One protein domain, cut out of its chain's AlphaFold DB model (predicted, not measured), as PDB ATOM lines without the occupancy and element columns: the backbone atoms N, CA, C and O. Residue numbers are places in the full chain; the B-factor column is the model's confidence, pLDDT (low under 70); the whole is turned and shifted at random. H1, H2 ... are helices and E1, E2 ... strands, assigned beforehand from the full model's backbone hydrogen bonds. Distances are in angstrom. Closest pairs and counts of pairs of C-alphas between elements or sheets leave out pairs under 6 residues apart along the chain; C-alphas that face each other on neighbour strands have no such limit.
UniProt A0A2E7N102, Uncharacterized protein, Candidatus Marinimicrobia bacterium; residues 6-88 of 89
ATOM      1  N   SER A   6     234.112 282.928 169.389       87.56
ATOM      2  CA  SER A   6     234.361 281.629 168.755       87.56
ATOM      3  C   SER A   6     235.842 281.265 168.687       87.56
ATOM      4  O   SER A   6     236.218 280.139 168.981       87.56
ATOM      5  N   GLU A   7     236.691 282.216 168.320       92.12
ATOM      6  CA  GLU A   7     238.128 282.025 168.152       92.12
ATOM      7  C   GLU A   7     238.801 281.785 169.505       92.12
ATOM      8  O   GLU A   7     239.667 280.922 169.632       92.12
ATOM      9  N   VAL A   8     238.359 282.507 170.540       92.44
ATOM     10  CA  VAL A   8     238.828 282.304 171.916       92.44
ATOM     11  C   VAL A   8     238.405 280.932 172.442       92.44
ATOM     12  O   VAL A   8     239.219 280.239 173.047       92.44
ATOM     13  N   GLU A   9     237.162 280.513 172.194       91.50
ATOM     14  CA  GLU A   9     236.666 279.188 172.591       91.50
ATOM     15  C   GLU A   9     237.429 278.057 171.881       91.50
ATOM     16  O   GLU A   9     237.840 277.093 172.524       91.50
ATOM     17  N   GLN A  10     237.704 278.199 170.582       89.75
ATOM     18  CA  GLN A  10     238.526 277.244 169.834       89.75
ATOM     19  C   GLN A  10     239.948 277.152 170.392       89.75
ATOM     20  O   GLN A  10     240.463 276.052 170.591       89.75
ATOM     21  N   GLN A  11     240.576 278.290 170.695       92.88
ATOM     22  CA  GLN A  11     241.912 278.298 171.280       92.88
ATOM     23  C   GLN A  11     241.931 277.649 172.670       92.88
ATOM     24  O   GLN A  11     242.889 276.952 172.998       92.88
ATOM     25  N   ALA A  12     240.884 277.846 173.474       93.44
ATOM     26  CA  ALA A  12     240.767 277.207 174.782       93.44
ATOM     27  C   ALA A  12     240.749 275.675 174.658       93.44
ATOM     28  O   ALA A  12     241.519 275.004 175.343       93.44
ATOM     29  N   ILE A  13     239.962 275.140 173.719       91.38
ATOM     30  CA  ILE A  13     239.899 273.696 173.440       91.38
ATOM     31  C   ILE A  13     241.258 273.167 172.965       91.38
ATOM     32  O   ILE A  13     241.683 272.094 173.384       91.38
ATOM     33  N   LEU A  14     241.970 273.907 172.109       92.50
ATOM     34  CA  LEU A  14     243.296 273.492 171.640       92.50
ATOM     35  C   LEU A  14     244.319 273.420 172.779       92.50
ATOM     36  O   LEU A  14     245.107 272.481 172.828       92.50
ATOM     37  N   LEU A  15     244.294 274.373 173.712       95.00
ATOM     38  CA  LEU A  15     245.183 274.362 174.876       95.00
ATOM     39  C   LEU A  15     244.872 273.198 175.824       95.00
ATOM     40  O   LEU A  15     245.789 272.554 176.332       95.00
ATOM     41  N   GLU A  16     243.590 272.914 176.037       94.81
ATOM     42  CA  GLU A  16     243.133 271.763 176.814       94.81
ATOM     43  C   GLU A  16     243.584 270.447 176.165       94.81
ATOM     44  O   GLU A  16     244.180 269.598 176.828       94.81
ATOM     45  N   LEU A  17     243.413 270.327 174.845       94.75
ATOM     46  CA  LEU A  17     243.870 269.180 174.068       94.75
ATOM     47  C   LEU A  17     245.390 268.993 174.165       94.75
ATOM     48  O   LEU A  17     245.867 267.872 174.330       94.75
ATOM     49  N   GLU A  18     246.168 270.073 174.075       93.75
ATOM     50  CA  GLU A  18     247.628 270.030 174.205       93.75
ATOM     51  C   GLU A  18     248.097 269.604 175.599       93.75
ATOM     52  O   GLU A  18     249.140 268.951 175.720       93.75
ATOM     53  N   ALA A  19     247.360 269.985 176.644       95.69
ATOM     54  CA  ALA A  19     247.626 269.546 178.008       95.69
ATOM     55  C   ALA A  19     247.317 268.052 178.153       95.69
ATOM     56  O   ALA A  19     248.212 267.280 178.502       95.69
ATOM     57  N   TRP A  20     246.110 267.636 177.765       95.69
ATOM     58  CA  TRP A  20     245.671 266.242 177.788       95.69
ATOM     59  C   TRP A  20     246.595 265.317 176.983       95.69
ATOM     60  O   TRP A  20     246.942 264.219 177.415       95.69
ATOM     61  N   ALA A  21     247.082 265.778 175.830       95.25
ATOM     62  CA  ALA A  21     247.991 265.033 174.965       95.25
ATOM     63  C   ALA A  21     249.327 264.655 175.644       95.25
ATOM     64  O   ALA A  21     249.979 263.698 175.218       95.25
ATOM     65  N   LYS A  22     249.758 265.409 176.665       94.75
ATOM     66  CA  LYS A  22     250.987 265.155 177.442       94.75
ATOM     67  C   LYS A  22     250.753 264.246 178.645       94.75
ATOM     68  O   LYS A  22     251.720 263.830 179.278       94.75
ATOM     69  N   GLU A  23     249.503 263.958 178.983       96.38
ATOM     70  CA  GLU A  23     249.181 263.092 180.107       96.38
ATOM     71  C   GLU A  23     249.494 261.628 179.789       96.38
ATOM     72  O   GLU A  23     249.553 261.197 178.630       96.38
ATOM     73  N   THR A  24     249.735 260.862 180.853       96.75
ATOM     74  CA  THR A  24     249.989 259.426 180.745       96.75
ATOM     75  C   THR A  24     248.681 258.697 180.482       96.75
ATOM     76  O   THR A  24     247.753 258.767 181.283       96.75
ATOM     77  N   LYS A  25     248.643 257.955 179.379       94.81
ATOM     78  CA  LYS A  25     247.555 257.046 179.031       94.81
ATOM     79  C   LYS A  25     247.645 255.749 179.826       94.81
ATOM     80  O   LYS A  25     246.660 255.282 180.388       94.81
ATOM     81  N   SER A  26     248.826 255.135 179.839       96.06
ATOM     82  CA  SER A  26     249.052 253.870 180.531       96.06
ATOM     83  C   SER A  26     250.531 253.612 180.782       96.06
ATOM     84  O   SER A  26     251.409 254.185 180.136       96.06
ATOM     85  N   TYR A  27     250.786 252.701 181.716       96.75
ATOM     86  CA  TYR A  27     252.104 252.135 181.952       96.75
ATOM     87  C   TYR A  27     252.128 250.686 181.478       96.75
ATOM     88  O   TYR A  27     251.164 249.944 181.687       96.75
ATOM     89  N   HIS A  28     253.232 250.275 180.869       94.00
ATOM     90  CA  HIS A  28     253.435 248.911 180.411       94.00
ATOM     91  C   HIS A  28     254.831 248.430 180.809       94.00
ATOM     92  O   HIS A  28     255.844 248.963 180.373       94.00
ATOM     93  N   PHE A  29     254.881 247.411 181.663       95.06
ATOM     94  CA  PHE A  29     256.123 246.834 182.168       95.06
ATOM     95  C   PHE A  29     256.222 245.391 181.697       95.06
ATOM     96  O   PHE A  29     255.306 244.602 181.943       95.06
ATOM     97  N   HIS A  30     257.320 245.034 181.034       93.25
ATOM     98  CA  HIS A  30     257.519 243.667 180.561       93.25
ATOM     99  C   HIS A  30     258.998 243.301 180.417       93.25
ATOM    100  O   HIS A  30     259.887 244.149 180.390       93.25
ATOM    101  N   ASN A  31     259.242 241.997 180.301       93.69
ATOM    102  CA  ASN A  31     260.533 241.382 179.976       93.69
ATOM    103  C   ASN A  31     260.423 240.405 178.786       93.69
ATOM    104  O   ASN A  31     261.308 239.589 178.548       93.69
ATOM    105  N   LEU A  32     259.302 240.448 178.059       90.50
ATOM    106  CA  LEU A  32     259.059 239.600 176.894       90.50
ATOM    107  C   LEU A  32     259.740 240.190 175.656       90.50
ATOM    108  O   LEU A  32     259.477 241.341 175.312       90.50
ATOM    109  N   SER A  33     260.556 239.384 174.973       87.69
ATOM    110  CA  SER A  33     261.279 239.766 173.747       87.69
ATOM    111  C   SER A  33     260.623 239.270 172.453       87.69
ATOM    112  O   SER A  33     261.239 239.306 171.391       87.69
ATOM    113  N   ASN A  34     259.407 238.728 172.539       85.81
ATOM    114  CA  ASN A  34     258.681 238.092 171.435       85.81
ATOM    115  C   ASN A  34     257.333 238.772 171.132       85.81
ATOM    116  O   ASN A  34     256.425 238.143 170.589       85.81
ATOM    117  N   LEU A  35     257.185 240.043 171.503       85.81
ATOM    118  CA  LEU A  35     255.989 240.819 171.195       85.81
ATOM    119  C   LEU A  35     255.967 241.154 169.699       85.81
ATOM    120  O   LEU A  35     256.934 241.683 169.161       85.81
ATOM    121  N   TRP A  36     254.848 240.868 169.028       83.06
ATOM    122  CA  TRP A  36     254.708 241.048 167.574       83.06
ATOM    123  C   TRP A  36     254.815 242.512 167.113       83.06
ATOM    124  O   TRP A  36     255.032 242.765 165.932       83.06
ATOM    125  N   TYR A  37     254.642 243.458 168.039       79.56
ATOM    126  CA  TYR A  37     254.691 244.900 167.805       79.56
ATOM    127  C   TYR A  37     255.997 245.560 168.278       79.56
ATOM    128  O   TYR A  37     256.130 246.772 168.131       79.56
ATOM    129  N   ASP A  38     256.926 244.812 168.884       83.69
ATOM    130  CA  ASP A  38     258.180 245.362 169.407       83.69
ATOM    131  C   ASP A  38     259.262 245.331 168.322       83.69
ATOM    132  O   ASP A  38     259.750 244.271 167.925       83.69
ATOM    133  N   ASP A  39     259.639 246.508 167.831       87.38
ATOM    134  CA  ASP A  39     260.724 246.698 166.867       87.38
ATOM    135  C   ASP A  39     262.106 246.799 167.543       87.38
ATOM    136  O   ASP A  39     263.126 246.959 166.864       87.38
ATOM    137  N   ARG A  40     262.165 246.659 168.879       90.31
ATOM    138  CA  ARG A  40     263.388 246.726 169.691       90.31
ATOM    139  C   ARG A  40     263.550 245.542 170.664       90.31
ATOM    140  O   ARG A  40     263.825 245.752 171.849       90.31
ATOM    141  N   PRO A  41     263.521 244.283 170.187       90.06
ATOM    142  CA  PRO A  41     263.602 243.099 171.051       90.06
ATOM    143  C   PRO A  41     264.920 242.983 171.840       90.06
ATOM    144  O   PRO A  41     264.991 242.260 172.831       90.06
ATOM    145  N   GLN A  42     265.987 243.682 171.432       92.19
ATOM    146  CA  GLN A  42     267.255 243.735 172.171       92.19
ATOM    147  C   GLN A  42     267.140 244.390 173.557       92.19
ATOM    148  O   GLN A  42     268.011 244.169 174.402       92.19
ATOM    149  N   ASP A  43     266.094 245.191 173.781       92.31
ATOM    150  CA  ASP A  43     265.871 245.906 175.037       92.31
ATOM    151  C   ASP A  43     265.305 244.977 176.134       92.31
ATOM    152  O   ASP A  43     265.463 245.264 177.317       92.31
ATOM    153  N   THR A  44     264.726 243.830 175.754       91.44
ATOM    154  CA  THR A  44     264.138 242.809 176.651       91.44
ATOM    155  C   THR A  44     264.786 241.426 176.525       91.44
ATOM    156  O   THR A  44     264.392 240.470 177.194       91.44
ATOM    157  N   LYS A  45     265.804 241.284 175.670       90.81
ATOM    158  CA  LYS A  45     266.548 240.030 175.502       90.81
ATOM    159  C   LYS A  45     267.346 239.679 176.765       90.81
ATOM    160  O   LYS A  45     267.732 240.559 177.521       90.81
ATOM    161  N   ASP A  46     267.645 238.396 176.957       90.56
ATOM    162  CA  ASP A  46     268.554 237.894 178.000       90.56
ATOM    163  C   ASP A  46     268.086 238.218 179.436       90.56
ATOM    164  O   ASP A  46     268.892 238.378 180.347       90.56
ATOM    165  N   GLY A  47     266.764 238.300 179.640       85.00
ATOM    166  CA  GLY A  47     266.150 238.554 180.948       85.00
ATOM    167  C   GLY A  47     266.030 240.034 181.323       85.00
ATOM    168  O   GLY A  47     265.586 240.336 182.431       85.00
ATOM    169  N   LYS A  48     266.390 240.944 180.411       93.81
ATOM    170  CA  LYS A  48     266.208 242.389 180.586       93.81
ATOM    171  C   LYS A  48     264.732 242.760 180.635       93.81
ATOM    172  O   LYS A  48     263.876 242.080 180.072       93.81
ATOM    173  N   TYR A  49     264.445 243.876 181.286       93.88
ATOM    174  CA  TYR A  49     263.097 244.409 181.415       93.88
ATOM    175  C   TYR A  49     263.052 245.876 181.008       93.88
ATOM    176  O   TYR A  49     264.064 246.585 181.010       93.88
ATOM    177  N   VAL A  50     261.846 246.320 180.676       95.31
ATOM    178  CA  VAL A  50     261.560 247.693 180.278       95.31
ATOM    179  C   VAL A  50     260.342 248.223 181.019       95.31
ATOM    180  O   VAL A  50     259.455 247.467 181.432       95.31
ATOM    181  N   ALA A  51     260.325 249.538 181.190       96.69
ATOM    182  CA  ALA A  51     259.222 250.297 181.746       96.69
ATOM    183  C   ALA A  51     258.772 251.341 180.725       96.69
ATOM    184  O   ALA A  51     259.465 252.335 180.514       96.69
ATOM    185  N   ASP A  52     257.621 251.111 180.104       95.88
ATOM    186  CA  ASP A  52     257.061 251.987 179.085       95.88
ATOM    187  C   ASP A  52     255.978 252.880 179.693       95.88
ATOM    188  O   ASP A  52     255.028 252.404 180.318       95.88
ATOM    189  N   THR A  53     256.093 254.182 179.461       97.44
ATOM    190  CA  THR A  53     255.046 255.171 179.715       97.44
ATOM    191  C   THR A  53     254.457 255.594 178.379       97.44
ATOM    192  O   THR A  53     255.153 256.150 177.532       97.44
ATOM    193  N   ILE A  54     253.174 255.311 178.174       95.62
ATOM    194  CA  ILE A  54     252.453 255.637 176.944       95.62
ATOM    195  C   ILE A  54     251.681 256.929 177.179       95.62
ATOM    196  O   ILE A  54     250.887 257.013 178.113       95.62
ATOM    197  N   TYR A  55     251.877 257.923 176.319       96.81
ATOM    198  CA  TYR A  55     251.171 259.201 176.376       96.81
ATOM    199  C   TYR A  55     249.973 259.229 175.424       96.81
ATOM    200  O   TYR A  55     249.945 258.536 174.401       96.81
ATOM    201  N   ASN A  56     248.991 260.087 175.716       95.94
ATOM    202  CA  ASN A  56     247.797 260.257 174.874       95.94
ATOM    203  C   ASN A  56     248.137 260.672 173.430       95.94
ATOM    204  O   ASN A  56     247.456 260.282 172.477       95.94
ATOM    205  N   ASN A  57     249.253 261.381 173.243       94.56
ATOM    206  CA  ASN A  57     249.767 261.773 171.931       94.56
ATOM    207  C   ASN A  57     250.432 260.664 171.103       94.56
ATOM    208  O   ASN A  57     250.934 260.958 170.015       94.56
ATOM    209  N   GLY A  58     250.443 259.422 171.592       92.75
ATOM    210  CA  GLY A  58     251.008 258.271 170.891       92.75
ATOM    211  C   GLY A  58     252.523 258.111 171.024       92.75
ATOM    212  O   GLY A  58     253.077 257.189 170.425       92.75
ATOM    213  N   LEU A  59     253.198 258.974 171.790       95.38
ATOM    214  CA  LEU A  59     254.585 258.749 172.180       95.38
ATOM    215  C   LEU A  59     254.663 257.702 173.289       95.38
ATOM    216  O   LEU A  59     253.796 257.627 174.161       95.38
ATOM    217  N   VAL A  60     255.740 256.928 173.259       95.44
ATOM    218  CA  VAL A  60     256.083 255.964 174.298       95.44
ATOM    219  C   VAL A  60     257.473 256.297 174.814       95.44
ATOM    220  O   VAL A  60     258.428 256.325 174.041       95.44
ATOM    221  N   GLU A  61     257.585 256.559 176.109       97.00
ATOM    222  CA  GLU A  61     258.862 256.695 176.800       97.00
ATOM    223  C   GLU A  61     259.221 255.363 177.450       97.00
ATOM    224  O   GLU A  61     258.556 254.924 178.383       97.00
ATOM    225  N   ARG A  62     260.271 254.719 176.947       95.94
ATOM    226  CA  ARG A  62     260.787 253.453 177.463       95.94
ATOM    227  C   ARG A  62     262.012 253.697 178.327       95.94
ATOM    228  O   ARG A  62     263.026 254.190 177.832       95.94
ATOM    229  N   VAL A  63     261.952 253.277 179.583       97.69
ATOM    230  CA  VAL A  63     263.103 253.220 180.489       97.69
ATOM    231  C   VAL A  63     263.663 251.800 180.492       97.69
ATOM    232  O   VAL A  63     262.958 250.835 180.790       97.69
ATOM    233  N   LEU A  64     264.941 251.678 180.142       95.81
ATOM    234  CA  LEU A  64     265.677 250.416 180.120       95.81
ATOM    235  C   LEU A  64     266.252 250.074 181.500       95.81
ATOM    236  O   LEU A  64     266.414 250.949 182.350       95.81
ATOM    237  N   GLU A  65     266.672 248.820 181.692       93.50
ATOM    238  CA  GLU A  65     267.326 248.361 182.933       93.50
ATOM    239  C   GLU A  65     268.516 249.236 183.376       93.50
ATOM    240  O   GLU A  65     268.780 249.393 184.563       93.50
ATOM    241  N   ASN A  66     269.226 249.842 182.419       93.88
ATOM    242  CA  ASN A  66     270.397 250.685 182.655       93.88
ATOM    243  C   ASN A  66     270.043 252.175 182.799       93.88
ATOM    244  O   ASN A  66     270.910 253.032 182.624       93.88
ATOM    245  N   SER A  67     268.766 252.477 183.048       94.00
ATOM    246  CA  SER A  67     268.204 253.825 183.181       94.00
ATOM    247  C   SER A  67     268.290 254.698 181.925       94.00
ATOM    248  O   SER A  67     267.991 255.890 181.986       94.00
ATOM    249  N   LYS A  68     268.673 254.143 180.766       96.62
ATOM    250  CA  LYS A  68     268.568 254.873 179.499       96.62
ATOM    251  C   LYS A  68     267.109 254.994 179.089       96.62
ATOM    252  O   LYS A  68     266.333 254.055 179.249       96.62
ATOM    253  N   VAL A  69     266.788 256.139 178.500       96.62
ATOM    254  CA  VAL A  69     265.457 256.447 177.987       96.62
ATOM    255  C   VAL A  69     265.465 256.371 176.464       96.62
ATOM    256  O   VAL A  69     266.359 256.916 175.813       96.62
ATOM    257  N   VAL A  70     264.466 255.699 175.900       95.00
ATOM    258  CA  VAL A  70     264.207 255.632 174.460       95.00
ATOM    259  C   VAL A  70     262.806 256.172 174.202       95.00
ATOM    260  O   VAL A  70     261.844 255.703 174.800       95.00
ATOM    261  N   ILE A  71     262.685 257.145 173.298       94.75
ATOM    262  CA  ILE A  71     261.385 257.655 172.854       94.75
ATOM    263  C   ILE A  71     260.988 256.933 171.570       94.75
ATOM    264  O   ILE A  71     261.754 256.892 170.608       94.75
ATOM    265  N   MET A  72     259.788 256.368 171.572       92.50
ATOM    266  CA  MET A  72     259.211 255.597 170.477       92.50
ATOM    267  C   MET A  72     257.816 256.124 170.127       92.50
ATOM    268  O   MET A  72     257.270 257.011 170.790       92.50
ATOM    269  N   GLY A  73     257.227 255.544 169.084       89.06
ATOM    270  CA  GLY A  73     255.901 255.907 168.602       89.06
ATOM    271  C   GLY A  73     255.912 257.096 167.644       89.06
ATOM    272  O   GLY A  73     256.946 257.685 167.323       89.06
ATOM    273  N   LYS A  74     254.723 257.432 167.149       91.31
ATOM    274  CA  LYS A  74     254.510 258.546 166.225       91.31
ATOM    275  C   LYS A  74     253.612 259.559 166.905       91.31
ATOM    276  O   LYS A  74     252.474 259.243 167.242       91.31
ATOM    277  N   LYS A  75     254.114 260.787 167.043       91.38
ATOM    278  CA  LYS A  75     253.302 261.901 167.526       91.38
ATOM    279  C   LYS A  75     252.090 262.074 166.610       91.38
ATOM    280  O   LYS A  75     252.241 262.229 165.395       91.38
ATOM    281  N   LEU A  76     250.909 262.025 167.208       93.62
ATOM    282  CA  LEU A  76     249.646 262.203 166.507       93.62
ATOM    283  C   LEU A  76     249.488 263.640 166.006       93.62
ATOM    284  O   LEU A  76     250.012 264.586 166.605       93.62
ATOM    285  N   SER A  77     248.773 263.801 164.890       93.81
ATOM    286  CA  SER A  77     248.396 265.130 164.417       93.81
ATOM    287  C   SER A  77     247.362 265.751 165.360       93.81
ATOM    288  O   SER A  77     246.683 265.046 166.105       93.81
ATOM    289  N   THR A  78     247.207 267.075 165.316       90.31
ATOM    290  CA  THR A  78     246.180 267.776 166.103       90.31
ATOM    291  C   THR A  78     244.778 267.234 165.825       90.31
ATOM    292  O   THR A  78     243.981 267.109 166.748       90.31
ATOM    293  N   GLN A  79     244.491 266.864 164.574       91.69
ATOM    294  CA  GLN A  79     243.189 266.315 164.199       91.69
ATOM    295  C   GLN A  79     242.959 264.928 164.814       91.69
ATOM    296  O   GLN A  79     241.894 264.686 165.375       91.69
ATOM    297  N   ASP A  80     243.966 264.050 164.767       93.88
ATOM    298  CA  ASP A  80     243.879 262.705 165.358       93.88
ATOM    299  C   ASP A  80     243.762 262.770 166.890       93.88
ATOM    300  O   ASP A  80     243.036 261.992 167.508       93.88
ATOM    301  N   LEU A  81     244.479 263.713 167.513       94.06
ATOM    302  CA  LEU A  81     244.379 264.000 168.944       94.06
ATOM    303  C   LEU A  81     242.970 264.450 169.316       94.06
ATOM    304  O   LEU A  81     242.408 263.934 170.278       94.06
ATOM    305  N   LEU A  82     242.404 265.388 168.554       92.38
ATOM    306  CA  LEU A  82     241.062 265.904 168.797       92.38
ATOM    307  C   LEU A  82     240.016 264.793 168.670       92.38
ATOM    308  O   LEU A  82     239.125 264.693 169.507       92.38
ATOM    309  N   GLU A  83     240.141 263.931 167.660       92.81
ATOM    310  CA  GLU A  83     239.242 262.791 167.492       92.81
ATOM    311  C   GLU A  83     239.302 261.838 168.692       92.81
ATOM    312  O   GLU A  83     238.256 261.448 169.211       92.81
ATOM    313  N   LYS A  84     240.504 261.503 169.176       93.06
ATOM    314  CA  LYS A  84     240.664 260.675 170.381       93.06
ATOM    315  C   LYS A  84     240.096 261.338 171.630       93.06
ATOM    316  O   LYS A  84     239.379 260.689 172.387       93.06
ATOM    317  N   TYR A  85     240.373 262.627 171.809       91.94
ATOM    318  CA  TYR A  85     239.889 263.401 172.947       91.94
ATOM    319  C   TYR A  85     238.361 263.405 173.016       91.94
ATOM    320  O   TYR A  85     237.778 263.108 174.055       91.94
ATOM    321  N   LEU A  86     237.703 263.653 171.880       89.81
ATOM    322  CA  LEU A  86     236.243 263.671 171.790       89.81
ATOM    323  C   LEU A  86     235.610 262.281 171.953       89.81
ATOM    324  O   LEU A  86     234.463 262.191 172.389       89.81
ATOM    325  N   LYS A  87     236.332 261.203 171.619       91.31
ATOM    326  CA  LYS A  87     235.892 259.817 171.861       91.31
ATOM    327  C   LYS A  87     236.118 259.343 173.302       91.31
ATOM    328  O   LYS A  87     235.524 258.340 173.688       91.31
ATOM    329  N   GLY A  88     236.934 260.049 174.089       82.62
ATOM    330  CA  GLY A  88     237.304 259.646 175.449       82.62
ATOM    331  C   GLY A  88     238.251 258.441 175.493       82.62
ATOM    332  O   GLY A  88     238.150 257.625 176.409       82.62
TER     333      GLY A  88
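This is residues 6 to 88 of the 89 residues of an uncharacterized protein of Candidatus Marinimicrobia bacterium (UniProt A0A2E7N102). Picture a long rod: a strongly twisted four-stranded sheet, with helix H1 reaching out from one end of it roughly in line with E1, the short helix H2 set crosswise at that same end, and the long loop of residues 31 to 49 at the other end. Residues 6 to 12 of H1 stick out free, and neither helix covers the sheet. The printed part has 83 residues, with named elements in the order H1, E1, E2, E3, E4, H2, class mixed. The sheet runs E1, E2, E3, E4, antiparallel throughout, as a meander, each strand the antiparallel neighbour of the one before. The whole is loose, with a radius of gyration of the C-alphas of 16.0 A and spans of 56 by 24 by 17 A.

Find C-alpha 6 at (234.361, 281.629, 168.755); from there H1 runs 21.1 A through residues 6 to 20. Next come E1, residues 24 to 30, 17.5 A; E2, residues 50 to 55, 16.0 A; E3, residues 59 to 64, 16.0 A; and E4, residues 69 to 73, 13.4 A. H2, residues 78 to 87, runs 14.2 A and ends at C-alpha 87, (235.892, 259.817, 171.861).

Look first at hairpin E1 and E2, where N 28 and O 52 are 2.8 A apart, within hydrogen-bond range. In hairpin E2 and E3, N 53 and O 61 are 2.8 A apart; in hairpin E3 and E4, N 62 and O 70 are 2.8 A apart. H1, with residue 17 alone, only just touches H2, with 3 pairs of C-alphas within 8 A, the closest those of Leu 17 and Leu 82 at 6.8 A. Their lines are about perpendicular, at 82 degrees. Neither helix is on the sheet. In H1 and H2 every O i to N i+4 pair is within hydrogen-bond range.

The C-alphas farthest apart, those of Ser 6 and Asp 46, are 56.3 A apart. The printed part has no cut. The link from E1 to E2, 19 residues, is long; the others are tight. No printed residue has a pLDDT under 70.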